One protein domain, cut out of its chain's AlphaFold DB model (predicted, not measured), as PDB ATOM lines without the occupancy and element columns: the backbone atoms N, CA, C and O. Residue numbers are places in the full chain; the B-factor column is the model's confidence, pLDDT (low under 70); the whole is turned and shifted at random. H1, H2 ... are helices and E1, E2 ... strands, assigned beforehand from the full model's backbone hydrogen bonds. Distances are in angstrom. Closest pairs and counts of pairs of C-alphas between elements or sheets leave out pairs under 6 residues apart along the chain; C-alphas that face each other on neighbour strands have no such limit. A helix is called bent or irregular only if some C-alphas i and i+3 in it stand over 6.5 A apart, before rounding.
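What this domain is: This is residues 385 to 589 of the 811 residues of an uncharacterized protein of Mycoplasma dispar (UniProt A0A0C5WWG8). A small three-strand sheet, E1, E2 and E3, stands on one side of a mainly helical body, with H9 running through the middle among H3, H4, H5 and H8. The hairpin H7 and H8 lies on the side of H9 away from the sheet, and H6 lies far out between loops. The printed part has 205 residues, with nine named helices and three named strands in the order H1 E1 H2 E2 H3 H4 H5 H6 E3 H7 H8 H9; the sheet order is E1, E2, E3, mixed. The class is mostly helix, with under half of the residues in named elements. The whole is compact, with a radius of gyration of the C-alphas of 16.6 A and spans of 48 by 37 by 36 A.

How they stand to each other: E1, residues 396 to 399, and E2, residues 409 to 414, are antiparallel, with N 397 and O 413 2.8 A apart. E3, residues 499 to 502, is parallel to E2, with N 410 and O 499 2.9 A apart. H2, residues 402 to 407, only grazes the sheet. H9, residues 575 to 588, is only just on it, with 5 pairs of C-alphas within 10 A, and only grazes it. H9 is the hub. It touches H8, residues 540 to 551, with Ser 588 and Ser 551 the closest C-alphas, 4.7 A, at a steep tilt of 50 degrees. It touches H5, residues 467 to 472, closest C-alphas Thr 576 and Lys 472, 5.0 A. Residues 575 to 579 touch H4, residues 435 to 448, closest C-alphas Ile 579 and Gly 439, 6.8 A. Residues 583 to 586 touch H3, residues 420 to 431, closest C-alphas Val 586 and Ala 431, 7.5 A. H7, residues 521 to 532, forms a hairpin with H8, closest C-alphas Lys 522 and Glu 550, 6.6 A; H7 is irregular, C-alphas 522 and 525 being 7.1 A apart. H1, residues 389 to 394, touches H4, closest C-alphas Ile 393 and Gly 448, 5.9 A. H6, residues 488 to 491, is close to but not clearly touching H2. E2, H3 to H6 and E3 make a strand-helix-strand unit, parallel strands joined through helices. Every O i to N i+4 pair is within hydrogen-bond range in H1, H2, H3, H4, H5, H8 and H9; H7 has 5 of 8, and H6 is too short for one.

Where its parts are: H1 begins at C-alpha 389 (149.273, 83.489, 114.473). H4 and H9 are each 19.6 A long, H7 18.3 A and E2 16.0 A. H9 ends at C-alpha 588 (130.469, 95.781, 126.014).

The domain as a whole: The farthest C-alphas, of Ile 487 and Ser 537, are 49.3 A apart. The printed part has no cut. The links H4 to H5, H5 to H6, E3 to H7 and H8 to H9 are long. The mean pLDDT of the printed part is 78.0, with 53 residues under 70, among them 479 to 495.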
ATOM      1  N   GLN A 385     145.435  93.599 107.637       81.25
ATOM      2  CA  GLN A 385     145.371  92.151 107.574       81.25
ATOM      3  C   GLN A 385     145.660  91.630 108.975       81.25
ATOM      4  O   GLN A 385     146.593  92.099 109.628       81.25
ATOM      5  N   LEU A 386     144.856  90.668 109.436       85.75
ATOM      6  CA  LEU A 386     145.140  89.980 110.690       85.75
ATOM      7  C   LEU A 386     146.559  89.392 110.626       85.75
ATOM      8  O   LEU A 386     146.875  88.707 109.648       85.75
ATOM      9  N   PRO A 387     147.417  89.643 111.633       89.44
ATOM     10  CA  PRO A 387     148.751  89.066 111.643       89.44
ATOM     11  C   PRO A 387     148.646  87.531 111.648       89.44
ATOM     12  O   PRO A 387     147.763  86.983 112.307       89.44
ATOM     13  N   PRO A 388     149.535  86.795 110.961       92.75
ATOM     14  CA  PRO A 388     149.593  85.346 111.108       92.75
ATOM     15  C   PRO A 388     149.818  84.966 112.576       92.75
ATOM     16  O   PRO A 388     150.618  85.608 113.262       92.75
ATOM     17  N   VAL A 389     149.174  83.895 113.056       93.88
ATOM     18  CA  VAL A 389     149.273  83.489 114.473       93.88
ATOM     19  C   VAL A 389     150.727  83.274 114.904       93.88
ATOM     20  O   VAL A 389     151.095  83.670 116.004       93.88
ATOM     21  N   GLN A 390     151.590  82.749 114.023       91.62
ATOM     22  CA  GLN A 390     153.020  82.620 114.317       91.62
ATOM     23  C   GLN A 390     153.686  83.979 114.580       91.62
ATOM     24  O   GLN A 390     154.390  84.124 115.568       91.62
ATOM     25  N   THR A 391     153.398  85.006 113.774       91.62
ATOM     26  CA  THR A 391     153.900  86.370 114.006       91.62
ATOM     27  C   THR A 391     153.376  86.946 115.320       91.62
ATOM     28  O   THR A 391     154.112  87.644 116.019       91.62
ATOM     29  N   LEU A 392     152.126  86.633 115.678       90.00
ATOM     30  CA  LEU A 392     151.539  87.009 116.962       90.00
ATOM     31  C   LEU A 392     152.236  86.302 118.136       90.00
ATOM     32  O   LEU A 392     152.459  86.941 119.158       90.00
ATOM     33  N   ILE A 393     152.641  85.038 117.989       89.69
ATOM     34  CA  ILE A 393     153.446  84.300 118.977       89.69
ATOM     35  C   ILE A 393     154.863  84.886 119.066       89.69
ATOM     36  O   ILE A 393     155.288  85.273 120.146       89.69
ATOM     37  N   ASP A 394     155.578  85.030 117.949       88.00
ATOM     38  CA  ASP A 394     156.982  85.477 117.916       88.00
ATOM     39  C   ASP A 394     157.181  86.873 118.531       88.00
ATOM     40  O   ASP A 394     158.224  87.174 119.117       88.00
ATOM     41  N   ARG A 395     156.172  87.742 118.387       87.06
ATOM     42  CA  ARG A 395     156.186  89.131 118.869       87.06
ATOM     43  C   ARG A 395     155.457  89.351 120.189       87.06
ATOM     44  O   ARG A 395     155.452  90.497 120.657       87.06
ATOM     45  N   SER A 396     154.897  88.296 120.785       84.25
ATOM     46  CA  SER A 396     154.246  88.340 122.096       84.25
ATOM     47  C   SER A 396     154.940  87.431 123.105       84.25
ATOM     48  O   SER A 396     155.248  86.277 122.836       84.25
ATOM     49  N   LYS A 397     155.131  87.928 124.321       76.06
ATOM     50  CA  LYS A 397     155.560  87.144 125.478       76.06
ATOM     51  C   LYS A 397     154.662  87.527 126.633       76.06
ATOM     52  O   LYS A 397     154.515  88.714 126.901       76.06
ATOM     53  N   TRP A 398     154.078  86.562 127.330       69.94
ATOM     54  CA  TRP A 398     153.487  86.883 128.622       69.94
ATOM     55  C   TRP A 398     154.541  86.834 129.722       69.94
ATOM     56  O   TRP A 398     155.536  86.112 129.631       69.94
ATOM     57  N   SER A 399     154.317  87.638 130.750       60.50
ATOM     58  CA  SER A 399     155.163  87.751 131.932       60.50
ATOM     59  C   SER A 399     154.292  88.104 133.127       60.50
ATOM     60  O   SER A 399     153.291  88.793 132.944       60.50
ATOM     61  N   PHE A 400     154.714  87.698 134.323       64.62
ATOM     62  CA  PHE A 400     154.116  88.152 135.575       64.62
ATOM     63  C   PHE A 400     155.129  88.945 136.404       64.62
ATOM     64  O   PHE A 400     156.292  88.538 136.518       64.62
ATOM     65  N   THR A 401     154.675  89.995 137.083       66.06
ATOM     66  CA  THR A 401     155.219  90.328 138.410       66.06
ATOM     67  C   THR A 401     154.681  89.348 139.462       66.06
ATOM     68  O   THR A 401     153.644  88.716 139.275       66.06
ATOM     69  N   TYR A 402     155.353  89.227 140.610       64.62
ATOM     70  CA  TYR A 402     154.879  88.378 141.716       64.62
ATOM     71  C   TYR A 402     153.428  88.702 142.131       64.62
ATOM     72  O   TYR A 402     152.633  87.807 142.410       64.62
ATOM     73  N   GLN A 403     153.073  89.990 142.124       70.06
ATOM     74  CA  GLN A 403     151.737  90.469 142.477       70.06
ATOM     75  C   GLN A 403     150.682  90.054 141.441       70.06
ATOM     76  O   GLN A 403     149.595  89.641 141.833       70.06
ATOM     77  N   GLU A 404     151.003  90.082 140.144       74.12
ATOM     78  CA  GLU A 404     150.121  89.596 139.068       74.12
ATOM     79  C   GLU A 404     149.810  88.102 139.194       74.12
ATOM     80  O   GLU A 404     148.645  87.700 139.109       74.12
ATOM     81  N   GLU A 405     150.834  87.275 139.435       71.62
ATOM     82  CA  GLU A 405     150.659  85.822 139.526       71.62
ATOM     83  C   GLU A 405     149.842  85.420 140.764       71.62
ATOM     84  O   GLU A 405     148.928  84.600 140.651       71.62
ATOM     85  N   VAL A 406     150.099  86.039 141.923       72.06
ATOM     86  CA  VAL A 406     149.294  85.833 143.143       72.06
ATOM     87  C   VAL A 406     147.868  86.374 142.971       72.06
ATOM     88  O   VAL A 406     146.912  85.779 143.474       72.06
ATOM     89  N   ALA A 407     147.688  87.471 142.228       75.00
ATOM     90  CA  ALA A 407     146.371  88.036 141.955       75.00
ATOM     91  C   ALA A 407     145.532  87.204 140.970       75.00
ATOM     92  O   ALA A 407     144.311  87.361 140.989       75.00
ATOM     93  N   GLY A 408     146.137  86.346 140.138       78.94
ATOM     94  CA  GLY A 408     145.453  85.591 139.077       78.94
ATOM     95  C   GLY A 408     145.300  86.369 137.761       78.94
ATOM     96  O   GLY A 408     144.305  86.201 137.051       78.94
ATOM     97  N   ILE A 409     146.255  87.251 137.447       81.06
ATOM     98  CA  ILE A 409     146.233  88.138 136.276       81.06
ATOM     99  C   ILE A 409     147.321  87.716 135.288       81.06
ATOM    100  O   ILE A 409     148.498  87.781 135.618       81.06
ATOM    101  N   VAL A 410     146.954  87.332 134.063       83.50
ATOM    102  CA  VAL A 410     147.907  87.068 132.968       83.50
ATOM    103  C   VAL A 410     148.102  88.331 132.148       83.50
ATOM    104  O   VAL A 410     147.133  88.889 131.647       83.50
ATOM    105  N   ASN A 411     149.344  88.757 131.940       82.19
ATOM    106  CA  ASN A 411     149.651  89.884 131.070       82.19
ATOM    107  C   ASN A 411     150.506  89.454 129.868       82.19
ATOM    108  O   ASN A 411     151.599  88.916 130.031       82.19
ATOM    109  N   ILE A 412     150.007  89.716 128.657       85.50
ATOM    110  CA  ILE A 412     150.656  89.408 127.380       85.50
ATOM    111  C   ILE A 412     151.320  90.680 126.834       85.50
ATOM    112  O   ILE A 412     150.657  91.556 126.286       85.50
ATOM    113  N   LEU A 413     152.642  90.792 126.929       82.00
ATOM    114  CA  LEU A 413     153.394  91.873 126.290       82.00
ATOM    115  C   LEU A 413     153.566  91.565 124.798       82.00
ATOM    116  O   LEU A 413     154.205  90.577 124.441       82.00
ATOM    117  N   SER A 414     153.022  92.401 123.917       85.62
ATOM    118  CA  SER A 414     153.105  92.256 122.464       85.62
ATOM    119  C   SER A 414     153.575  93.533 121.777       85.62
ATOM    120  O   SER A 414     152.907  94.569 121.794       85.62
ATOM    121  N   SER A 415     154.704  93.430 121.075       85.38
ATOM    122  CA  SER A 415     155.257  94.520 120.256       85.38
ATOM    123  C   SER A 415     154.454  94.807 118.976       85.38
ATOM    124  O   SER A 415     154.759  95.761 118.265       85.38
ATOM    125  N   LEU A 416     153.432  93.996 118.673       84.94
ATOM    126  CA  LEU A 416     152.494  94.229 117.569       84.94
ATOM    127  C   LEU A 416     151.450  95.305 117.872       84.94
ATOM    128  O   LEU A 416     150.875  95.852 116.937       84.94
ATOM    129  N   PHE A 417     151.218  95.621 119.147       84.81
ATOM    130  CA  PHE A 417     150.189  96.570 119.576       84.81
ATOM    131  C   PHE A 417     150.839  97.768 120.289       84.81
ATOM    132  O   PHE A 417     150.721  97.896 121.509       84.81
ATOM    133  N   PRO A 418     151.576  98.634 119.560       72.75
ATOM    134  CA  PRO A 418     152.337  99.741 120.149       72.75
ATOM    135  C   PRO A 418     151.448 100.806 120.809       72.75
ATOM    136  O   PRO A 418     151.936 101.604 121.603       72.75
ATOM    137  N   ASN A 419     150.156 100.824 120.482       72.62
ATOM    138  CA  ASN A 419     149.145 101.689 121.072       72.62
ATOM    139  C   ASN A 419     147.795 100.944 121.166       72.62
ATOM    140  O   ASN A 419     147.635  99.831 120.654       72.62
ATOM    141  N   GLN A 420     146.817 101.558 121.834       73.12
ATOM    142  CA  GLN A 420     145.478 100.981 122.005       73.12
ATOM    143  C   GLN A 420     144.727 100.849 120.669       73.12
ATOM    144  O   GLN A 420     143.897  99.961 120.508       73.12
ATOM    145  N   GLN A 421     145.025 101.710 119.698       74.12
ATOM    146  CA  GLN A 421     144.331 101.790 118.419       74.12
ATOM    147  C   GLN A 421     144.682 100.619 117.481       74.12
ATOM    148  O   GLN A 421     143.795 100.085 116.821       74.12
ATOM    149  N   GLU A 422     145.933 100.155 117.462       77.19
ATOM    150  CA  GLU A 422     146.322  98.927 116.747       77.19
ATOM    151  C   GLU A 422     145.783  97.662 117.438       77.19
ATOM    152  O   GLU A 422     145.395  96.703 116.770       77.19
ATOM    153  N   MET A 423     145.661  97.670 118.772       79.12
ATOM    154  CA  MET A 423     144.989  96.596 119.521       79.12
ATOM    155  C   MET A 423     143.486  96.528 119.192       79.12
ATOM    156  O   MET A 423     142.945  95.451 118.948       79.12
ATOM    157  N   LEU A 424     142.827  97.688 119.114       75.50
ATOM    158  CA  LEU A 424     141.447  97.837 118.651       75.50
ATOM    159  C   LEU A 424     141.260  97.299 117.230       75.50
ATOM    160  O   LEU A 424     140.348  96.509 116.996       75.50
ATOM    161  N   ARG A 425     142.146  97.684 116.307       76.81
ATOM    162  CA  ARG A 425     142.130  97.258 114.900       76.81
ATOM    163  C   ARG A 425     142.292  95.744 114.766       76.81
ATOM    164  O   ARG A 425     141.573  95.121 113.982       76.81
ATOM    165  N   PHE A 426     143.156  95.143 115.584       84.00
ATOM    166  CA  PHE A 426     143.286  93.693 115.710       84.00
ATOM    167  C   PHE A 426     141.989  93.031 116.192       84.00
ATOM    168  O   PHE A 426     141.470  92.150 115.504       84.00
ATOM    169  N   TYR A 427     141.422  93.473 117.320       82.25
ATOM    170  CA  TYR A 427     140.183  92.900 117.861       82.25
ATOM    171  C   TYR A 427     138.990  93.077 116.911       82.25
ATOM    172  O   TYR A 427     138.235  92.127 116.711       82.25
ATOM    173  N   ALA A 428     138.841  94.246 116.281       76.00
ATOM    174  CA  ALA A 428     137.789  94.529 115.304       76.00
ATOM    175  C   ALA A 428     137.864  93.587 114.097       76.00
ATOM    176  O   ALA A 428     136.849  93.048 113.661       76.00
ATOM    177  N   SER A 429     139.071  93.378 113.566       78.88
ATOM    178  CA  SER A 429     139.294  92.521 112.396       78.88
ATOM    179  C   SER A 429     139.150  91.036 112.746       78.88
ATOM    180  O   SER A 429     138.684  90.248 111.926       78.88
ATOM    181  N   LEU A 430     139.495  90.640 113.980       84.81
ATOM    182  CA  LEU A 430     139.330  89.264 114.456       84.81
ATOM    183  C   LEU A 430     137.851  88.940 114.690       84.81
ATOM    184  O   LEU A 430     137.374  87.920 114.210       84.81
ATOM    185  N   ALA A 431     137.109  89.839 115.344       79.06
ATOM    186  CA  ALA A 431     135.683  89.683 115.640       79.06
ATOM    187  C   ALA A 431     134.780  89.639 114.387       79.06
ATOM    188  O   ALA A 431     133.621  89.248 114.472       79.06
ATOM    189  N   LYS A 432     135.295  90.034 113.217       73.56
ATOM    190  CA  LYS A 432     134.596  89.947 111.923       73.56
ATOM    191  C   LYS A 432     134.704  88.589 111.233       73.56
ATOM    192  O   LYS A 432     134.055  88.400 110.199       73.56
ATOM    193  N   LYS A 433     135.536  87.681 111.749       80.56
ATOM    194  CA  LYS A 433     135.642  86.295 111.282       80.56
ATOM    195  C   LYS A 433     134.599  85.424 111.978       80.56
ATOM    196  O   LYS A 433     133.986  85.834 112.956       80.56
ATOM    197  N   ASP A 434     134.336  84.242 111.435       80.31
ATOM    198  CA  ASP A 434     133.388  83.319 112.050       80.31
ATOM    199  C   ASP A 434     133.926  82.770 113.385       80.31
ATOM    200  O   ASP A 434     135.135  82.718 113.628       80.31
ATOM    201  N   THR A 435     133.020  82.325 114.260       84.62
ATOM    202  CA  THR A 435     133.412  81.859 115.596       84.62
ATOM    203  C   THR A 435     134.329  80.622 115.571       84.62
ATOM    204  O   THR A 435     135.148  80.481 116.481       84.62
ATOM    205  N   PHE A 436     134.291  79.762 114.539       87.38
ATOM    206  CA  PHE A 436     135.243  78.642 114.437       87.38
ATOM    207  C   PHE A 436     136.656  79.144 114.140       87.38
ATOM    208  O   PHE A 436     137.601  78.718 114.809       87.38
ATOM    209  N   PHE A 437     136.805  80.078 113.195       89.88
ATOM    210  CA  PHE A 437     138.078  80.744 112.927       89.88
ATOM    211  C   PHE A 437     138.608  81.439 114.183       89.88
ATOM    212  O   PHE A 437     139.758  81.213 114.555       89.88
ATOM    213  N   ILE A 438     137.777  82.228 114.874       91.06
ATOM    214  CA  ILE A 438     138.166  82.929 116.111       91.06
ATOM    215  C   ILE A 438     138.624  81.926 117.176       91.06
ATOM    216  O   ILE A 438     139.701  82.090 117.749       91.06
ATOM    217  N   GLY A 439     137.866  80.849 117.400       92.75
ATOM    218  CA  GLY A 439     138.233  79.808 118.358       92.75
ATOM    219  C   GLY A 439     139.557  79.122 118.020       92.75
ATOM    220  O   GLY A 439     140.391  78.945 118.908       92.75
ATOM    221  N   LYS A 440     139.795  78.794 116.741       95.69
ATOM    222  CA  LYS A 440     141.054  78.182 116.283       95.69
ATOM    223  C   LYS A 440     142.235  79.143 116.413       95.69
ATOM    224  O   LYS A 440     143.296  78.745 116.888       95.69
ATOM    225  N   TYR A 441     142.038  80.399 116.026       96.19
ATOM    226  CA  TYR A 441     143.043  81.456 116.081       96.19
ATOM    227  C   TYR A 441     143.482  81.727 117.529       96.19
ATOM    228  O   TYR A 441     144.677  81.769 117.824       96.19
ATOM    229  N   LEU A 442     142.521  81.845 118.454       95.12
ATOM    230  CA  LEU A 442     142.796  82.028 119.881       95.12
ATOM    231  C   LEU A 442     143.394  80.766 120.522       95.12
ATOM    232  O   LEU A 442     144.317  80.888 121.325       95.12
ATOM    233  N   PHE A 443     142.953  79.563 120.133       96.94
ATOM    234  CA  PHE A 443     143.581  78.304 120.552       96.94
ATOM    235  C   PHE A 443     145.059  78.245 120.160       96.94
ATOM    236  O   PHE A 443     145.902  78.009 121.023       96.94
ATOM    237  N   ASP A 444     145.383  78.480 118.887       96.44
ATOM    238  CA  ASP A 444     146.763  78.414 118.397       96.44
ATOM    239  C   ASP A 444     147.645  79.469 119.074       96.44
ATOM    240  O   ASP A 444     148.783  79.175 119.439       96.44
ATOM    241  N   TRP A 445     147.117  80.675 119.307       93.44
ATOM    242  CA  TRP A 445     147.842  81.739 119.997       93.44
ATOM    243  C   TRP A 445     148.105  81.402 121.471       93.44
ATOM    244  O   TRP A 445     149.258  81.416 121.905       93.44
ATOM    245  N   LEU A 446     147.073  81.031 122.236       92.19
ATOM    246  CA  LEU A 446     147.205  80.646 123.648       92.19
ATOM    247  C   LEU A 446     148.069  79.388 123.823       92.19
ATOM    248  O   LEU A 446     148.825  79.279 124.793       92.19
ATOM    249  N   LYS A 447     148.011  78.455 122.867       92.12
ATOM    250  CA  LYS A 447     148.891  77.288 122.815       92.12
ATOM    251  C   LYS A 447     150.332  77.679 122.498       92.12
ATOM    252  O   LYS A 447     151.224  77.237 123.215       92.12
ATOM    253  N   GLY A 448     150.588  78.534 121.511       89.19
ATOM    254  CA  GLY A 448     151.935  79.044 121.224       89.19
ATOM    255  C   GLY A 448     152.545  79.804 122.406       89.19
ATOM    256  O   GLY A 448     153.731  79.667 122.700       89.19
ATOM    257  N   LEU A 449     151.702  80.510 123.162       87.25
ATOM    258  CA  LEU A 449     152.053  81.131 124.437       87.25
ATOM    259  C   LEU A 449     152.248  80.133 125.596       87.25
ATOM    260  O   LEU A 449     152.754  80.533 126.636       87.25
ATOM    261  N   LYS A 450     151.907  78.845 125.469       86.69
ATOM    262  CA  LYS A 450     151.940  77.835 126.557       86.69
ATOM    263  C   LYS A 450     150.950  78.090 127.710       86.69
ATOM    264  O   LYS A 450     151.171  77.614 128.823       86.69
ATOM    265  N   LEU A 451     149.863  78.815 127.444       86.56
ATOM    266  CA  LEU A 451     148.693  78.923 128.335       86.56
ATOM    267  C   LEU A 451     147.702  77.763 128.120       86.56
ATOM    268  O   LEU A 451     146.876  77.480 128.981       86.56
ATOM    269  N   ILE A 452     147.817  77.066 126.985       91.88
ATOM    270  CA  ILE A 452     147.211  75.756 126.723       91.88
ATOM    271  C   ILE A 452     148.340  74.717 126.640       91.88
ATOM    272  O   ILE A 452     149.462  75.019 126.215       91.88
ATOM    273  N   ASP A 453     148.051  73.485 127.059       88.56
ATOM    274  CA  ASP A 453     149.017  72.390 127.026       88.56
ATOM    275  C   ASP A 453     149.486  72.073 125.592       88.56
ATOM    276  O   ASP A 453     148.700  72.029 124.643       88.56
ATOM    277  N   GLN A 454     150.786  71.820 125.421       89.12
ATOM    278  CA  GLN A 454     151.365  71.539 124.102       89.12
ATOM    279  C   GLN A 454     150.840  70.230 123.493       89.12
ATOM    280  O   GLN A 454     150.750  70.115 122.268       89.12
ATOM    281  N   SER A 455     150.445  69.269 124.331       92.44
ATOM    282  CA  SER A 455     149.854  68.002 123.894       92.44
ATOM    283  C   SER A 455     148.391  68.132 123.455       92.44
ATOM    284  O   SER A 455     147.930  67.320 122.650       92.44
ATOM    285  N   THR A 456     147.662  69.159 123.910       94.75
ATOM    286  CA  THR A 456     146.256  69.357 123.537       94.75
ATOM    287  C   THR A 456     146.135  69.610 122.037       94.75
ATOM    288  O   THR A 456     146.779  70.502 121.478       94.75
ATOM    289  N   LYS A 457     145.300  68.816 121.367       94.25
ATOM    290  CA  LYS A 457     144.945  68.999 119.957       94.25
ATOM    291  C   LYS A 457     143.698  69.872 119.832       94.25
ATOM    292  O   LYS A 457     142.887  69.937 120.752       94.25
ATOM    293  N   TRP A 458     143.547  70.510 118.677       95.06
ATOM    294  CA  TRP A 458     142.263  71.080 118.283       95.06
ATOM    295  C   TRP A 458     141.245  69.937 118.088       95.06
ATOM    296  O   TRP A 458     141.641  68.917 117.516       95.06
ATOM    297  N   PRO A 459     139.986  70.045 118.553       93.62
ATOM    298  CA  PRO A 459     139.017  68.962 118.412       93.62
ATOM    299  C   PRO A 459     138.628  68.752 116.943       93.62
ATOM    300  O   PRO A 459     138.408  69.709 116.203       93.62
ATOM    301  N   GLU A 460     138.547  67.491 116.519       85.94
ATOM    302  CA  GLU A 460     138.345  67.127 115.107       85.94
ATOM    303  C   GLU A 460     136.855  67.121 114.698       85.94
ATOM    304  O   GLU A 460     136.539  67.371 113.539       85.94
ATOM    305  N   ASN A 461     135.939  66.919 115.654       83.56
ATOM    306  CA  ASN A 461     134.495  66.769 115.422       83.56
ATOM    307  C   ASN A 461     133.685  67.983 115.922       83.56
ATOM    308  O   ASN A 461     132.750  67.816 116.702       83.56
ATOM    309  N   LEU A 462     134.063  69.205 115.535       87.00
ATOM    310  CA  LEU A 462     133.338  70.421 115.930       87.00
ATOM    311  C   LEU A 462     132.163  70.729 114.992       87.00
ATOM    312  O   LEU A 462     132.333  70.765 113.774       87.00
ATOM    313  N   ASP A 463     131.006  71.050 115.566       85.50
ATOM    314  CA  ASP A 463     129.812  71.523 114.863       85.50
ATOM    315  C   ASP A 463     129.138  72.704 115.592       85.50
ATOM    316  O   ASP A 463     129.596  73.171 116.636       85.50
ATOM    317  N   LEU A 464     128.048  73.227 115.016       83.00
ATOM    318  CA  LEU A 464     127.324  74.393 115.540       83.00
ATOM    319  C   LEU A 464     126.649  74.164 116.903       83.00
ATOM    320  O   LEU A 464     126.252  75.144 117.526       83.00
ATOM    321  N   HIS A 465     126.495  72.929 117.372       83.88
ATOM    322  CA  HIS A 465     125.828  72.597 118.634       83.88
ATOM    323  C   HIS A 465     126.825  72.189 119.724       83.88
ATOM    324  O   HIS A 465     126.616  72.509 120.894       83.88
ATOM    325  N   ASN A 466     127.928  71.526 119.364       86.88
ATOM    326  CA  ASN A 466     128.923  71.044 120.323       86.88
ATOM    327  C   ASN A 466     130.116  71.996 120.550       86.88
ATOM    328  O   ASN A 466     130.865  71.788 121.504       86.88
ATOM    329  N   PHE A 467     130.281  73.048 119.734       89.56
ATOM    330  CA  PHE A 467     131.468  73.919 119.727       89.56
ATOM    331  C   PHE A 467     131.945  74.342 121.127       89.56
ATOM    332  O   PHE A 467     133.040  73.974 121.555       89.56
ATOM    333  N   PHE A 468     131.111  75.062 121.886       90.31
ATOM    334  CA  PHE A 468     131.479  75.530 123.227       90.31
ATOM    335  C   PHE A 468     131.644  74.395 124.249       90.31
ATOM    336  O   PHE A 468     132.307  74.601 125.262       90.31
ATOM    337  N   GLN A 469     131.102  73.201 123.999       89.81
ATOM    338  CA  GLN A 469     131.278  72.045 124.883       89.81
ATOM    339  C   GLN A 469     132.655  71.412 124.700       89.81
ATOM    340  O   GLN A 469     133.372  71.166 125.670       89.81
ATOM    341  N   GLU A 470     133.058  71.188 123.450       91.38
ATOM    342  CA  GLU A 470     134.371  70.635 123.123       91.38
ATOM    343  C   GLU A 470     135.493  71.609 123.502       91.38
ATOM    344  O   GLU A 470     136.489  71.198 124.100       91.38
ATOM    345  N   LEU A 471     135.311  72.916 123.271       94.06
ATOM    346  CA  LEU A 471     136.286  73.921 123.706       94.06
ATOM    347  C   LEU A 471     136.320  74.106 125.237       94.06
ATOM    348  O   LEU A 471     137.358  74.503 125.770       94.06
ATOM    349  N   LYS A 472     135.264  73.731 125.979       91.50
ATOM    350  CA  LYS A 472     135.282  73.719 127.456       91.50
ATOM    351  C   LYS A 472     136.199  72.622 128.017       91.50
ATOM    352  O   LYS A 472     136.732  72.763 129.114       91.50
ATOM    353  N   LYS A 473     136.460  71.553 127.256       92.62
ATOM    354  CA  LYS A 473     137.425  70.499 127.632       92.62
ATOM    355  C   LYS A 473     138.881  70.968 127.517       92.62
ATOM    356  O   LYS A 473     139.770  70.372 128.127       92.62
ATOM    357  N   ILE A 474     139.138  72.032 126.752       95.31
ATOM    358  CA  ILE A 474     140.466  72.628 126.580       95.31
ATOM    359  C   ILE A 474     140.714  73.595 127.730       95.31
ATOM    360  O   ILE A 474     140.159  74.694 127.764       95.31
ATOM    361  N   LYS A 475     141.562  73.187 128.673       94.00
ATOM    362  CA  LYS A 475     141.926  74.018 129.818       94.00
ATOM    363  C   LYS A 475     142.910  75.124 129.445       94.00
ATOM    364  O   LYS A 475     143.847  74.893 128.678       94.00
ATOM    365  N   ILE A 476     142.730  76.280 130.074       89.44
ATOM    366  CA  ILE A 476     143.705  77.366 130.124       89.44
ATOM    367  C   ILE A 476     144.315  77.360 131.524       89.44
ATOM    368  O   ILE A 476     143.613  77.505 132.521       89.44
ATOM    369  N   GLU A 477     145.625  77.161 131.600       81.62
ATOM    370  CA  GLU A 477     146.369  77.029 132.851       81.62
ATOM    371  C   GLU A 477     147.697  77.793 132.725       81.62
ATOM    372  O   GLU A 477     148.394  77.709 131.713       81.62
ATOM    373  N   ASN A 478     148.096  78.519 133.771       71.56
ATOM    374  CA  ASN A 478     149.432  79.111 133.837       71.56
ATOM    375  C   ASN A 478     150.472  77.990 134.062       71.56
ATOM    376  O   ASN A 478     150.640  77.524 135.195       71.56
ATOM    377  N   LYS A 479     151.150  77.572 132.980       63.09
ATOM    378  CA  LYS A 479     152.119  76.456 132.950       63.09
ATOM    379  C   LYS A 479     153.591  76.836 132.727       63.09
ATOM    380  O   LYS A 479     154.419  75.930 132.645       63.09
ATOM    381  N   SER A 480     153.963  78.116 132.600       53.81
ATOM    382  CA  SER A 480     155.371  78.494 132.351       53.81
ATOM    383  C   SER A 480     156.053  79.064 133.599       53.81
ATOM    384  O   SER A 480     155.805  80.192 134.015       53.81
ATOM    385  N   GLY A 481     156.923  78.250 134.202       51.38
ATOM    386  CA  GLY A 481     157.764  78.641 135.329       51.38
ATOM    387  C   GLY A 481     159.074  79.262 134.855       51.38
ATOM    388  O   GLY A 481     159.992  78.541 134.471       51.38
ATOM    389  N   VAL A 482     159.166  80.592 134.908       46.47
ATOM    390  CA  VAL A 482     160.439  81.334 134.769       46.47
ATOM    391  C   VAL A 482     160.791  82.104 136.054       46.47
ATOM    392  O   VAL A 482     161.936  82.500 136.230       46.47
ATOM    393  N   ASN A 483     159.856  82.227 137.005       46.28
ATOM    394  CA  ASN A 483     160.071  82.829 138.322       46.28
ATOM    395  C   ASN A 483     159.524  81.915 139.436       46.28
ATOM    396  O   ASN A 483     158.419  82.112 139.932       46.28
ATOM    397  N   ASN A 484     160.314  80.928 139.874       47.81
ATOM    398  CA  ASN A 484     159.998  80.075 141.035       47.81
ATOM    399  C   ASN A 484     160.191  80.825 142.378       47.81
ATOM    400  O   ASN A 484     160.880  80.343 143.274       47.81
ATOM    401  N   TYR A 485     159.594  82.012 142.513       50.81
ATOM    402  CA  TYR A 485     159.628  82.830 143.733       50.81
ATOM    403  C   TYR A 485     158.357  82.703 144.592       50.81
ATOM    404  O   TYR A 485     158.310  83.264 145.682       50.81
ATOM    405  N   LEU A 486     157.346  81.942 144.148       54.44
ATOM    406  CA  LEU A 486     156.203  81.568 144.988       54.44
ATOM    407  C   LEU A 486     156.675  80.668 146.140       54.44
ATOM    408  O   LEU A 486     157.043  79.505 145.928       54.44
ATOM    409  N   ILE A 487     156.633  81.205 147.360       55.59
ATOM    410  CA  ILE A 487     156.928  80.471 148.593       55.59
ATOM    411  C   ILE A 487     155.847  79.382 148.770       55.59
ATOM    412  O   ILE A 487     154.750  79.473 148.218       55.59
ATOM    413  N   GLN A 488     156.117  78.313 149.529       53.72
ATOM    414  CA  GLN A 488     155.162  77.201 149.705       53.72
ATOM    415  C   GLN A 488     153.792  77.626 150.276       53.72
ATOM    416  O   GLN A 488     152.804  76.918 150.074       53.72
ATOM    417  N   ALA A 489     153.719  78.766 150.972       54.62
ATOM    418  CA  ALA A 489     152.457  79.368 151.395       54.62
ATOM    419  C   ALA A 489     151.642  79.874 150.187       54.62
ATOM    420  O   ALA A 489     150.464  79.548 150.050       54.62
ATOM    421  N   ASP A 490     152.291  80.584 149.267       55.94
ATOM    422  CA  ASP A 490     151.679  81.197 148.086       55.94
ATOM    423  C   ASP A 490     151.340  80.177 146.992       55.94
ATOM    424  O   ASP A 490     150.365  80.347 146.264       55.94
ATOM    425  N   GLN A 491     152.047  79.043 146.937       58.53
ATOM    426  CA  GLN A 491     151.653  77.903 146.095       58.53
ATOM    427  C   GLN A 491     150.265  77.348 146.464       58.53
ATOM    428  O   GLN A 491     149.561  76.844 145.591       58.53
ATOM    429  N   LYS A 492     149.840  77.479 147.731       55.72
ATOM    430  CA  LYS A 492     148.466  77.169 148.177       55.72
ATOM    431  C   LYS A 492     147.484  78.331 147.982       55.72
ATOM    432  O   LYS A 492     146.281  78.104 148.067       55.72
ATOM    433  N   ALA A 493     147.977  79.546 147.737       55.31
ATOM    434  CA  ALA A 493     147.178  80.757 147.547       55.31
ATOM    435  C   ALA A 493     147.035  81.187 146.072       55.31
ATOM    436  O   ALA A 493     146.324  82.154 145.797       55.31
ATOM    437  N   LYS A 494     147.686  80.487 145.127       62.72
ATOM    438  CA  LYS A 494     147.609  80.753 143.683       62.72
ATOM    439  C   LYS A 494     146.150  80.807 143.227       62.72
ATOM    440  O   LYS A 494     145.455  79.792 143.225       62.72
ATOM    441  N   LYS A 495     145.702  81.997 142.827       69.19
ATOM    442  CA  LYS A 495     144.352  82.209 142.306       69.19
ATOM    443  C   LYS A 495     144.235  81.657 140.888       69.19
ATOM    444  O   LYS A 495     145.197  81.664 140.117       69.19
ATOM    445  N   ASP A 496     143.035  81.192 140.549       79.06
ATOM    446  CA  ASP A 496     142.669  80.924 139.161       79.06
ATOM    447  C   ASP A 496     142.882  82.190 138.309       79.06
ATOM    448  O   ASP A 496     142.711  83.313 138.795       79.06
ATOM    449  N   ILE A 497     143.205  82.017 137.023       85.06
ATOM    450  CA  ILE A 497     143.248  83.135 136.073       85.06
ATOM    451  C   ILE A 497     141.843  83.743 136.010       85.06
ATOM    452  O   ILE A 497     140.893  83.022 135.729       85.06
ATOM    453  N   TRP A 498     141.686  85.044 136.249       83.94
ATOM    454  CA  TRP A 498     140.396  85.752 136.114       83.94
ATOM    455  C   TRP A 498     140.469  86.966 135.180       83.94
ATOM    456  O   TRP A 498     139.438  87.450 134.715       83.94
ATOM    457  N   LEU A 499     141.686  87.431 134.881       84.06
ATOM    458  CA  LEU A 499     141.963  88.551 133.992       84.06
ATOM    459  C   LEU A 499     143.105  88.184 133.042       84.06
ATOM    460  O   LEU A 499     144.156  87.716 133.485       84.06
ATOM    461  N   VAL A 500     142.920  88.442 131.748       87.75
ATOM    462  CA  VAL A 500     144.000  88.446 130.756       87.75
ATOM    463  C   VAL A 500     144.113  89.840 130.148       87.75
ATOM    464  O   VAL A 500     143.181  90.330 129.513       87.75
ATOM    465  N   SER A 501     145.257  90.484 130.349       82.38
ATOM    466  CA  SER A 501     145.595  91.801 129.811       82.38
ATOM    467  C   SER A 501     146.636  91.700 128.696       82.38
ATOM    468  O   SER A 501     147.329  90.690 128.558       82.38
ATOM    469  N   ILE A 502     146.767  92.772 127.917       82.50
ATOM    470  CA  ILE A 502     147.818  92.947 126.914       82.50
ATOM    471  C   ILE A 502     148.577  94.243 127.220       82.50
ATOM    472  O   ILE A 502     147.961  95.260 127.532       82.50
ATOM    473  N   ASN A 503     149.908  94.227 127.105       78.62
ATOM    474  CA  ASN A 503     150.786  95.399 127.264       78.62
ATOM    475  C   ASN A 503     150.628  96.164 128.593       78.62
ATOM    476  O   ASN A 503     150.661  97.392 128.612       78.62
ATOM    477  N   ASN A 504     150.480  95.448 129.713       70.88
ATOM    478  CA  ASN A 504     150.256  96.012 131.055       70.88
ATOM    479  C   ASN A 504     149.024  96.932 131.151       70.88
ATOM    480  O   ASN A 504     148.900  97.722 132.090       70.88
ATOM    481  N   ASN A 505     148.072  96.807 130.224       66.75
ATOM    482  CA  ASN A 505     146.878  97.644 130.150       66.75
ATOM    483  C   ASN A 505     145.791  97.210 131.154       66.75
ATOM    484  O   ASN A 505     144.616  97.052 130.815       66.75
ATOM    485  N   TYR A 506     146.223  96.962 132.390       63.97
ATOM    486  CA  TYR A 506     145.408  96.624 133.553       63.97
ATOM    487  C   TYR A 506     145.790  97.432 134.811       63.97
ATOM    488  O   TYR A 506     145.119  97.303 135.829       63.97
ATOM    489  N   TRP A 507     146.828  98.284 134.751       53.06
ATOM    490  CA  TRP A 507     147.283  99.143 135.867       53.06
ATOM    491  C   TRP A 507     147.156 100.656 135.610       53.06
ATOM    492  O   TRP A 507     147.473 101.450 136.490       53.06
ATOM    493  N   ALA A 508     146.710 101.075 134.422       46.19
ATOM    494  CA  ALA A 508     146.767 102.483 134.021       46.19
ATOM    495  C   ALA A 508     145.760 103.394 134.755       46.19
ATOM    496  O   ALA A 508     146.107 104.515 135.118       46.19
ATOM    497  N   GLU A 509     144.520 102.941 134.966       49.03
ATOM    498  CA  GLU A 509     143.411 103.789 135.431       49.03
ATOM    499  C   GLU A 509     142.475 103.011 136.376       49.03
ATOM    500  O   GLU A 509     142.326 101.797 136.253       49.03
ATOM    501  N   LYS A 510     141.821 103.702 137.325       50.84
ATOM    502  CA  LYS A 510     140.932 103.099 138.354       50.84
ATOM    503  C   LYS A 510     139.550 102.668 137.826       50.84
ATOM    504  O   LYS A 510     138.635 102.421 138.610       50.84
ATOM    505  N   ASP A 511     139.402 102.617 136.510       53.03
ATOM    506  CA  ASP A 511     138.176 102.303 135.790       53.03
ATOM    507  C   ASP A 511     138.331 100.987 135.010       53.03
ATOM    508  O   ASP A 511     139.395 100.369 134.973       53.03
ATOM    509  N   ARG A 512     137.243 100.519 134.398       52.72
ATOM    510  CA  ARG A 512     137.226  99.285 133.605       52.72
ATOM    511  C   ARG A 512     138.187  99.400 132.426       52.72
ATOM    512  O   ARG A 512     138.088 100.347 131.654       52.72
ATOM    513  N   MET A 513     139.039  98.399 132.206       58.91
ATOM    514  CA  MET A 513     139.921  98.407 131.037       58.91
ATOM    515  C   MET A 513     139.169  97.969 129.772       58.91
ATOM    516  O   MET A 513     138.747  96.811 129.693       58.91
ATOM    517  N   PRO A 514     139.038  98.832 128.746       57.19
ATOM    518  CA  PRO A 514     138.273  98.508 127.542       57.19
ATOM    519  C   PRO A 514     138.898  97.407 126.667       57.19
ATOM    520  O   PRO A 514     138.249  96.961 125.725       57.19
ATOM    521  N   TYR A 515     140.112  96.919 126.974       68.44
ATOM    522  CA  TYR A 515     140.892  96.004 126.116       68.44
ATOM    523  C   TYR A 515     141.456  94.755 126.822       68.44
ATOM    524  O   TYR A 515     142.273  94.044 126.235       68.44
ATOM    525  N   SER A 516     141.024  94.483 128.061       78.31
ATOM    526  CA  SER A 516     141.380  93.266 128.813       78.31
ATOM    527  C   SER A 516     140.206  92.274 128.857       78.31
ATOM    528  O   SER A 516     139.035  92.670 128.837       78.31
ATOM    529  N   PHE A 517     140.514  90.978 128.928       86.62
ATOM    530  CA  PHE A 517     139.549  89.877 128.957       86.62
ATOM    531  C   PHE A 517     139.295  89.411 130.393       86.62
ATOM    532  O   PHE A 517     140.211  88.969 131.081       86.62
ATOM    533  N   TYR A 518     138.041  89.481 130.831       86.00
ATOM    534  CA  TYR A 518     137.555  88.969 132.116       86.00
ATOM    535  C   TYR A 518     136.142  88.416 131.927       86.00
ATOM    536  O   TYR A 518     135.458  88.801 130.976       86.00
ATOM    537  N   LEU A 519     135.680  87.556 132.833       86.75
ATOM    538  CA  LEU A 519     134.293  87.095 132.842       86.75
ATOM    539  C   LEU A 519     133.449  87.908 133.827       86.75
ATOM    540  O   LEU A 519     133.689  87.899 135.033       86.75
ATOM    541  N   HIS A 520     132.427  88.590 133.316       84.75
ATOM    542  CA  HIS A 520     131.477  89.344 134.121       84.75
ATOM    543  C   HIS A 520     130.358  88.424 134.655       84.75
ATOM    544  O   HIS A 520     129.803  87.631 133.886       84.75
ATOM    545  N   PRO A 521     129.929  88.552 135.929       81.69
ATOM    546  CA  PRO A 521     128.936  87.663 136.546       81.69
ATOM    547  C   PRO A 521     127.606  87.492 135.790       81.69
ATOM    548  O   PRO A 521     126.987  86.435 135.902       81.69
ATOM    549  N   LYS A 522     127.175  88.479 134.984       84.94
ATOM    550  CA  LYS A 522     125.969  88.362 134.127       84.94
ATOM    551  C   LYS A 522     126.049  87.201 133.126       84.94
ATOM    552  O   LYS A 522     125.020  86.619 132.804       84.94
ATOM    553  N   LEU A 523     127.248  86.839 132.662       88.31
ATOM    554  CA  LEU A 523     127.432  85.762 131.685       88.31
ATOM    555  C   LEU A 523     127.440  84.363 132.308       88.31
ATOM    556  O   LEU A 523     127.365  83.382 131.571       88.31
ATOM    557  N   LYS A 524     127.471  84.241 133.645       84.94
ATOM    558  CA  LYS A 524     127.558  82.944 134.331       84.94
ATOM    559  C   LYS A 524     126.474  81.966 133.868       84.94
ATOM    560  O   LYS A 524     126.795  80.848 133.488       84.94
ATOM    561  N   ASN A 525     125.213  82.397 133.835       82.44
ATOM    562  CA  ASN A 525     124.103  81.529 133.432       82.44
ATOM    563  C   ASN A 525     124.233  81.054 131.973       82.44
ATOM    564  O   ASN A 525     123.834  79.939 131.660       82.44
ATOM    565  N   ILE A 526     124.811  81.874 131.088       87.25
ATOM    566  CA  ILE A 526     125.038  81.528 129.677       87.25
ATOM    567  C   ILE A 526     126.144  80.462 129.573       87.25
ATOM    568  O   ILE A 526     125.972  79.468 128.873       87.25
ATOM    569  N   ILE A 527     127.234  80.617 130.332       87.31
ATOM    570  CA  ILE A 527     128.351  79.655 130.401       87.31
ATOM    571  C   ILE A 527     127.915  78.328 131.055       87.31
ATOM    572  O   ILE A 527     128.293  77.248 130.597       87.31
ATOM    573  N   ASP A 528     127.073  78.390 132.089       83.50
ATOM    574  CA  ASP A 528     126.479  77.217 132.743       83.50
ATOM    575  C   ASP A 528     125.487  76.481 131.812       83.50
ATOM    576  O   ASP A 528     125.325  75.263 131.924       83.50
ATOM    577  N   LEU A 529     124.836  77.189 130.876       82.12
ATOM    578  CA  LEU A 529     123.964  76.600 129.848       82.12
ATOM    579  C   LEU A 529     124.751  75.940 128.707       82.12
ATOM    580  O   LEU A 529     124.315  74.896 128.226       82.12
ATOM    581  N   MET A 530     125.905  76.488 128.306       85.25
ATOM    582  CA  MET A 530     126.818  75.839 127.343       85.25
ATOM    583  C   MET A 530     127.315  74.474 127.844       85.25
ATOM    584  O   MET A 530     127.623  73.588 127.055       85.25
ATOM    585  N   ASP A 531     127.396  74.281 129.162       71.69
ATOM    586  CA  ASP A 531     127.863  73.028 129.768       71.69
ATOM    587  C   ASP A 531     126.872  71.870 129.589       71.69
ATOM    588  O   ASP A 531     127.259  70.711 129.469       71.69
ATOM    589  N   LYS A 532     125.570  72.174 129.600       65.19
ATOM    590  CA  LYS A 532     124.540  71.163 129.869       65.19
ATOM    591  C   LYS A 532     123.888  70.548 128.631       65.19
ATOM    592  O   LYS A 532     123.270  69.508 128.818       65.19
ATOM    593  N   ASN A 533     123.982  71.173 127.443       58.69
ATOM    594  CA  ASN A 533     123.298  70.811 126.175       58.69
ATOM    595  C   ASN A 533     122.114  69.837 126.339       58.69
ATOM    596  O   ASN A 533     122.148  68.691 125.895       58.69
ATOM    597  N   VAL A 534     121.056  70.307 127.004       53.97
ATOM    598  CA  VAL A 534     119.833  69.511 127.205       53.97
ATOM    599  C   VAL A 534     118.875  69.664 126.016       53.97
ATOM    600  O   VAL A 534     117.982  68.843 125.838       53.97
ATOM    601  N   ASP A 535     119.063  70.699 125.193       58.25
ATOM    602  CA  ASP A 535     118.188  71.043 124.074       58.25
ATOM    603  C   ASP A 535     119.005  71.314 122.800       58.25
ATOM    604  O   ASP A 535     119.910  72.150 122.790       58.25
ATOM    605  N   SER A 536     118.663  70.609 121.721       59.06
ATOM    606  CA  SER A 536     119.242  70.778 120.385       59.06
ATOM    607  C   SER A 536     118.801  72.070 119.684       59.06
ATOM    608  O   SER A 536     119.335  72.396 118.622       59.06
ATOM    609  N   SER A 537     117.857  72.822 120.260       61.16
ATOM    610  CA  SER A 537     117.429  74.133 119.761       61.16
ATOM    611  C   SER A 537     118.496  75.228 119.914       61.16
ATOM    612  O   SER A 537     118.484  76.200 119.156       61.16
ATOM    613  N   PHE A 538     119.447  75.068 120.842       74.25
ATOM    614  CA  PHE A 538     120.541  76.018 121.042       74.25
ATOM    615  C   PHE A 538     121.756  75.670 120.177       74.25
ATOM    616  O   PHE A 538     122.155  74.511 120.032       74.25
ATOM    617  N   ASN A 539     122.350  76.702 119.581       79.75
ATOM    618  CA  ASN A 539     123.517  76.600 118.716       79.75
ATOM    619  C   ASN A 539     124.505  77.755 118.974       79.75
ATOM    620  O   ASN A 539     124.262  78.649 119.787       79.75
ATOM    621  N   LEU A 540     125.625  77.728 118.258       83.50
ATOM    622  CA  LEU A 540     126.714  78.698 118.322       83.50
ATOM    623  C   LEU A 540     126.225  80.148 118.191       83.50
ATOM    624  O   LEU A 540     126.567  80.981 119.031       83.50
ATOM    625  N   ASP A 541     125.381  80.416 117.190       79.50
ATOM    626  CA  ASP A 541     124.806  81.740 116.942       79.50
ATOM    627  C   ASP A 541     123.963  82.205 118.153       79.50
ATOM    628  O   ASP A 541     124.171  83.304 118.670       79.50
ATOM    629  N   TYR A 542     123.074  81.346 118.678       82.75
ATOM    630  CA  TYR A 542     122.237  81.641 119.853       82.75
ATOM    631  C   TYR A 542     123.070  82.053 121.073       82.75
ATOM    632  O   TYR A 542     122.772  83.065 121.713       82.75
ATOM    633  N   TYR A 543     124.124  81.301 121.395       85.56
ATOM    634  CA  TYR A 543     124.973  81.614 122.544       85.56
ATOM    635  C   TYR A 543     125.702  82.953 122.377       85.56
ATOM    636  O   TYR A 543     125.771  83.727 123.335       85.56
ATOM    637  N   VAL A 544     126.193  83.270 121.176       84.81
ATOM    638  CA  VAL A 544     126.840  84.564 120.904       84.81
ATOM    639  C   VAL A 544     125.839  85.723 120.987       84.81
ATOM    640  O   VAL A 544     126.186  86.769 121.539       84.81
ATOM    641  N   GLU A 545     124.585  85.548 120.553       80.88
ATOM    642  CA  GLU A 545     123.522  86.544 120.775       80.88
ATOM    643  C   GLU A 545     123.241  86.788 122.264       80.88
ATOM    644  O   GLU A 545     123.082  87.938 122.675       80.88
ATOM    645  N   GLN A 546     123.222  85.743 123.101       85.25
ATOM    646  CA  GLN A 546     123.037  85.928 124.547       85.25
ATOM    647  C   GLN A 546     124.223  86.675 125.180       85.25
ATOM    648  O   GLN A 546     124.013  87.606 125.963       85.25
ATOM    649  N   ILE A 547     125.467  86.346 124.797       88.31
ATOM    650  CA  ILE A 547     126.659  87.096 125.237       88.31
ATOM    651  C   ILE A 547     126.534  88.564 124.816       88.31
ATOM    652  O   ILE A 547     126.723  89.454 125.644       88.31
ATOM    653  N   ARG A 548     126.171  88.829 123.554       84.38
ATOM    654  CA  ARG A 548     125.961  90.173 122.990       84.38
ATOM    655  C   ARG A 548     124.902  90.958 123.768       84.38
ATOM    656  O   ARG A 548     125.132  92.120 124.113       84.38
ATOM    657  N   ALA A 549     123.760  90.339 124.056       81.31
ATOM    658  CA  ALA A 549     122.632  90.965 124.742       81.31
ATOM    659  C   ALA A 549     122.957  91.352 126.192       81.31
ATOM    660  O   ALA A 549     122.598  92.450 126.621       81.31
ATOM    661  N   GLU A 550     123.664  90.499 126.940       86.75
ATOM    662  CA  GLU A 550     124.080  90.807 128.314       86.75
ATOM    663  C   GLU A 550     125.291  91.745 128.380       86.75
ATOM    664  O   GLU A 550     125.335  92.632 129.234       86.75
ATOM    665  N   SER A 551     126.242  91.622 127.451       85.94
ATOM    666  CA  SER A 551     127.460  92.446 127.432       85.94
ATOM    667  C   SER A 551     127.166  93.921 127.163       85.94
ATOM    668  O   SER A 551     127.762  94.788 127.798       85.94
ATOM    669  N   LYS A 552     126.171  94.232 126.322       80.75
ATOM    670  CA  LYS A 552     125.684  95.613 126.112       80.75
ATOM    671  C   LYS A 552     125.149  96.281 127.387       80.75
ATOM    672  O   LYS A 552     125.067  97.506 127.442       80.75
ATOM    673  N   LYS A 553     124.787  95.492 128.407       82.94
ATOM    674  CA  LYS A 553     124.309  95.954 129.723       82.94
ATOM    675  C   LYS A 553     125.444  96.088 130.748       82.94
ATOM    676  O   LYS A 553     125.156  96.225 131.938       82.94
ATOM    677  N   ILE A 554     126.708  95.953 130.346       78.00
ATOM    678  CA  ILE A 554     127.882  96.190 131.196       78.00
ATOM    679  C   ILE A 554     128.349  97.623 130.938       78.00
ATOM    680  O   ILE A 554     128.586  98.014 129.794       78.00
ATOM    681  N   ASP A 555     128.454  98.423 131.994       72.00
ATOM    682  CA  ASP A 555     128.870  99.817 131.874       72.00
ATOM    683  C   ASP A 555     130.379  99.969 131.671       72.00
ATOM    684  O   ASP A 555     131.165  99.049 131.881       72.00
ATOM    685  N   GLU A 556     130.794 101.149 131.215       64.38
ATOM    686  CA  GLU A 556     132.205 101.489 130.981       64.38
ATOM    687  C   GLU A 556     132.977 101.738 132.290       64.38
ATOM    688  O   GLU A 556     134.195 101.806 132.290       64.38
ATOM    689  N   LYS A 557     132.284 101.809 133.432       64.81
ATOM    690  CA  LYS A 557     132.877 101.785 134.774       64.81
ATOM    691  C   LYS A 557     132.263 100.619 135.539       64.81
ATOM    692  O   LYS A 557     131.162 100.727 136.068       64.81
ATOM    693  N   ASP A 558     132.954  99.484 135.526       62.69
ATOM    694  CA  ASP A 558     132.478  98.224 136.094       62.69
ATOM    695  C   ASP A 558     133.050  98.025 137.513       62.69
ATOM    696  O   ASP A 558     134.250  97.771 137.663       62.69
ATOM    697  N   PRO A 559     132.223  98.130 138.572       59.22
ATOM    698  CA  PRO A 559     132.686  97.998 139.950       59.22
ATOM    699  C   PRO A 559     133.142  96.574 140.308       59.22
ATOM    700  O   PRO A 559     133.824  96.408 141.319       59.22
ATOM    701  N   THR A 560     132.829  95.548 139.502       62.19
ATOM    702  CA  THR A 560     133.252  94.154 139.761       62.19
ATOM    703  C   THR A 560     134.760  93.931 139.591       62.19
ATOM    704  O   THR A 560     135.295  92.929 140.065       62.19
ATOM    705  N   ILE A 561     135.467  94.882 138.972       62.06
ATOM    706  CA  ILE A 561     136.918  94.823 138.726       62.06
ATOM    707  C   ILE A 561     137.724  95.400 139.911       62.06
ATOM    708  O   ILE A 561     138.923  95.152 140.026       62.06
ATOM    709  N   GLN A 562     137.085  96.129 140.836       60.59
ATOM    710  CA  GLN A 562     137.783  96.803 141.937       60.59
ATOM    711  C   GLN A 562     138.449  95.826 142.927       60.59
ATOM    712  O   GLN A 562     138.000  94.698 143.157       60.59
ATOM    713  N   GLU A 563     139.552  96.282 143.528       52.09
ATOM    714  CA  GLU A 563     140.610  95.421 144.079       52.09
ATOM    715  C   GLU A 563     140.182  94.503 145.244       52.09
ATOM    716  O   GLU A 563     140.767  93.437 145.420       52.09
ATOM    717  N   ASN A 564     139.101  94.840 145.957       51.28
ATOM    718  CA  ASN A 564     138.608  94.098 147.127       51.28
ATOM    719  C   ASN A 564     137.345  93.249 146.875       51.28
ATOM    720  O   ASN A 564     136.758  92.723 147.820       51.28
ATOM    721  N   SER A 565     136.891  93.099 145.623       54.56
ATOM    722  CA  SER A 565     135.627  92.410 145.307       54.56
ATOM    723  C   SER A 565     135.812  90.938 144.875       54.56
ATOM    724  O   SER A 565     135.331  90.490 143.838       54.56
ATOM    725  N   GLU A 566     136.493  90.127 145.700       57.69
ATOM    726  CA  GLU A 566     136.735  88.692 145.412       57.69
ATOM    727  C   GLU A 566     135.453  87.910 145.067       57.69
ATOM    728  O   GLU A 566     135.474  87.002 144.242       57.69
ATOM    729  N   LYS A 567     134.314  88.338 145.627       55.62
ATOM    730  CA  LYS A 567     132.962  87.819 145.368       55.62
ATOM    731  C   LYS A 567     132.521  87.859 143.890       55.62
ATOM    732  O   LYS A 567     131.580  87.148 143.542       55.62
ATOM    733  N   TYR A 568     133.148  88.675 143.039       57.09
ATOM    734  CA  TYR A 568     132.729  88.892 141.646       57.09
ATOM    735  C   TYR A 568     133.762  88.470 140.587       57.09
ATOM    736  O   TYR A 568     133.461  88.545 139.397       57.09
ATOM    737  N   ARG A 569     134.944  87.976 140.986       72.12
ATOM    738  CA  ARG A 569     135.971  87.492 140.047       72.12
ATOM    739  C   ARG A 569     135.625  86.086 139.551       72.12
ATOM    740  O   ARG A 569     135.846  85.105 140.257       72.12
ATOM    741  N   ALA A 570     135.082  85.982 138.340       79.25
ATOM    742  CA  ALA A 570     134.851  84.695 137.690       79.25
ATOM    743  C   ALA A 570     136.127  84.221 136.956       79.25
ATOM    744  O   ALA A 570     136.712  84.999 136.198       79.25
ATOM    745  N   PRO A 571     136.577  82.972 137.166       85.06
ATOM    746  CA  PRO A 571     137.823  82.488 136.590       85.06
ATOM    747  C   PRO A 571     137.669  82.033 135.132       85.06
ATOM    748  O   PRO A 571     136.717  81.342 134.778       85.06
ATOM    749  N   ILE A 572     138.664  82.359 134.310       90.62
ATOM    750  CA  ILE A 572     138.870  81.865 132.949       90.62
ATOM    751  C   ILE A 572     139.640  80.542 133.047       90.62
ATOM    752  O   ILE A 572     140.859  80.535 133.218       90.62
ATOM    753  N   LYS A 573     138.928  79.411 132.969       90.75
ATOM    754  CA  LYS A 573     139.500  78.059 133.145       90.75
ATOM    755  C   LYS A 573     139.658  77.294 131.842       90.75
ATOM    756  O   LYS A 573     140.416  76.326 131.779       90.75
ATOM    757  N   THR A 574     138.920  77.692 130.817       94.56
ATOM    758  CA  THR A 574     138.752  76.943 129.576       94.56
ATOM    759  C   THR A 574     138.802  77.865 128.363       94.56
ATOM    760  O   THR A 574     138.615  79.078 128.475       94.56
ATOM    761  N   LEU A 575     139.028  77.302 127.176       95.25
ATOM    762  CA  LEU A 575     138.991  78.083 125.941       95.25
ATOM    763  C   LEU A 575     137.601  78.692 125.688       95.25
ATOM    764  O   LEU A 575     137.517  79.812 125.189       95.25
ATOM    765  N   THR A 576     136.527  78.015 126.103       94.38
ATOM    766  CA  THR A 576     135.168  78.581 126.105       94.38
ATOM    767  C   THR A 576     135.086  79.844 126.960       94.38
ATOM    768  O   THR A 576     134.630  80.869 126.462       94.38
ATOM    769  N   ASP A 577     135.608  79.824 128.189       93.56
ATOM    770  CA  ASP A 577     135.628  81.006 129.067       93.56
ATOM    771  C   ASP A 577     136.373  82.187 128.422       93.56
ATOM    772  O   ASP A 577     135.925  83.330 128.490       93.56
ATOM    773  N   PHE A 578     137.495  81.913 127.750       94.19
ATOM    774  CA  PHE A 578     138.294  82.941 127.080       94.19
ATOM    775  C   PHE A 578     137.601  83.514 125.835       94.19
ATOM    776  O   PHE A 578     137.617  84.726 125.632       94.19
ATOM    777  N   ILE A 579     136.949  82.678 125.020       93.69
ATOM    778  CA  ILE A 579     136.161  83.138 123.862       93.69
ATOM    779  C   ILE A 579     134.951  83.961 124.327       93.69
ATOM    780  O   ILE A 579     134.632  84.986 123.724       93.69
ATOM    781  N   VAL A 580     134.306  83.571 125.430       92.88
ATOM    782  CA  VAL A 580     133.222  84.355 126.040       92.88
ATOM    783  C   VAL A 580     133.747  85.696 126.563       92.88
ATOM    784  O   VAL A 580     133.117  86.718 126.310       92.88
ATOM    785  N   ALA A 581     134.919  85.733 127.206       90.94
ATOM    786  CA  ALA A 581     135.560  86.978 127.641       90.94
ATOM    787  C   ALA A 581     135.983  87.884 126.460       90.94
ATOM    788  O   ALA A 581     135.873  89.109 126.557       90.94
ATOM    789  N   PHE A 582     136.404  87.302 125.329       91.00
ATOM    790  CA  PHE A 582     136.653  88.023 124.074       91.00
ATOM    791  C   PHE A 582     135.369  88.667 123.538       91.00
ATOM    792  O   PHE A 582     135.320  89.888 123.388       91.00
ATOM    793  N   TYR A 583     134.297  87.894 123.334       87.75
ATOM    794  CA  TYR A 583     133.018  88.447 122.874       87.75
ATOM    795  C   TYR A 583     132.414  89.443 123.863       87.75
ATOM    796  O   TYR A 583     131.842  90.448 123.442       87.75
ATOM    797  N   GLN A 584     132.581  89.222 125.168       87.81
ATOM    798  CA  GLN A 584     132.198  90.195 126.180       87.81
ATOM    799  C   GLN A 584     132.904  91.523 125.933       87.81
ATOM    800  O   GLN A 584     132.225  92.539 125.801       87.81
ATOM    801  N   ASN A 585     134.240  91.527 125.844       82.62
ATOM    802  CA  ASN A 585     135.032  92.732 125.594       82.62
ATOM    803  C   ASN A 585     134.550  93.465 124.325       82.62
ATOM    804  O   ASN A 585     134.230  94.654 124.388       82.62
ATOM    805  N   VAL A 586     134.372  92.721 123.230       81.50
ATOM    806  CA  VAL A 586     133.878  93.227 121.941       81.50
ATOM    807  C   VAL A 586     132.498  93.894 122.055       81.50
ATOM    808  O   VAL A 586     132.301  94.994 121.544       81.50
ATOM    809  N   TYR A 587     131.534  93.261 122.731       79.69
ATOM    810  CA  TYR A 587     130.134  93.716 122.763       79.69
ATOM    811  C   TYR A 587     129.786  94.704 123.885       79.69
ATOM    812  O   TYR A 587     128.702  95.289 123.868       79.69
ATOM    813  N   SER A 588     130.669  94.882 124.866       75.69
ATOM    814  CA  SER A 588     130.469  95.781 126.014       75.69
ATOM    815  C   SER A 588     131.244  97.100 125.907       75.69
ATOM    816  O   SER A 588     131.133  97.945 126.798       75.69
ATOM    817  N   ASN A 589     132.035  97.294 124.848       69.12
ATOM    818  CA  ASN A 589     132.668  98.574 124.550       69.12
ATOM    819  C   ASN A 589     131.702  99.468 123.749       69.12
ATOM    820  O   ASN A 589     131.486  99.266 122.553       69.12
TER     821      ASN A 589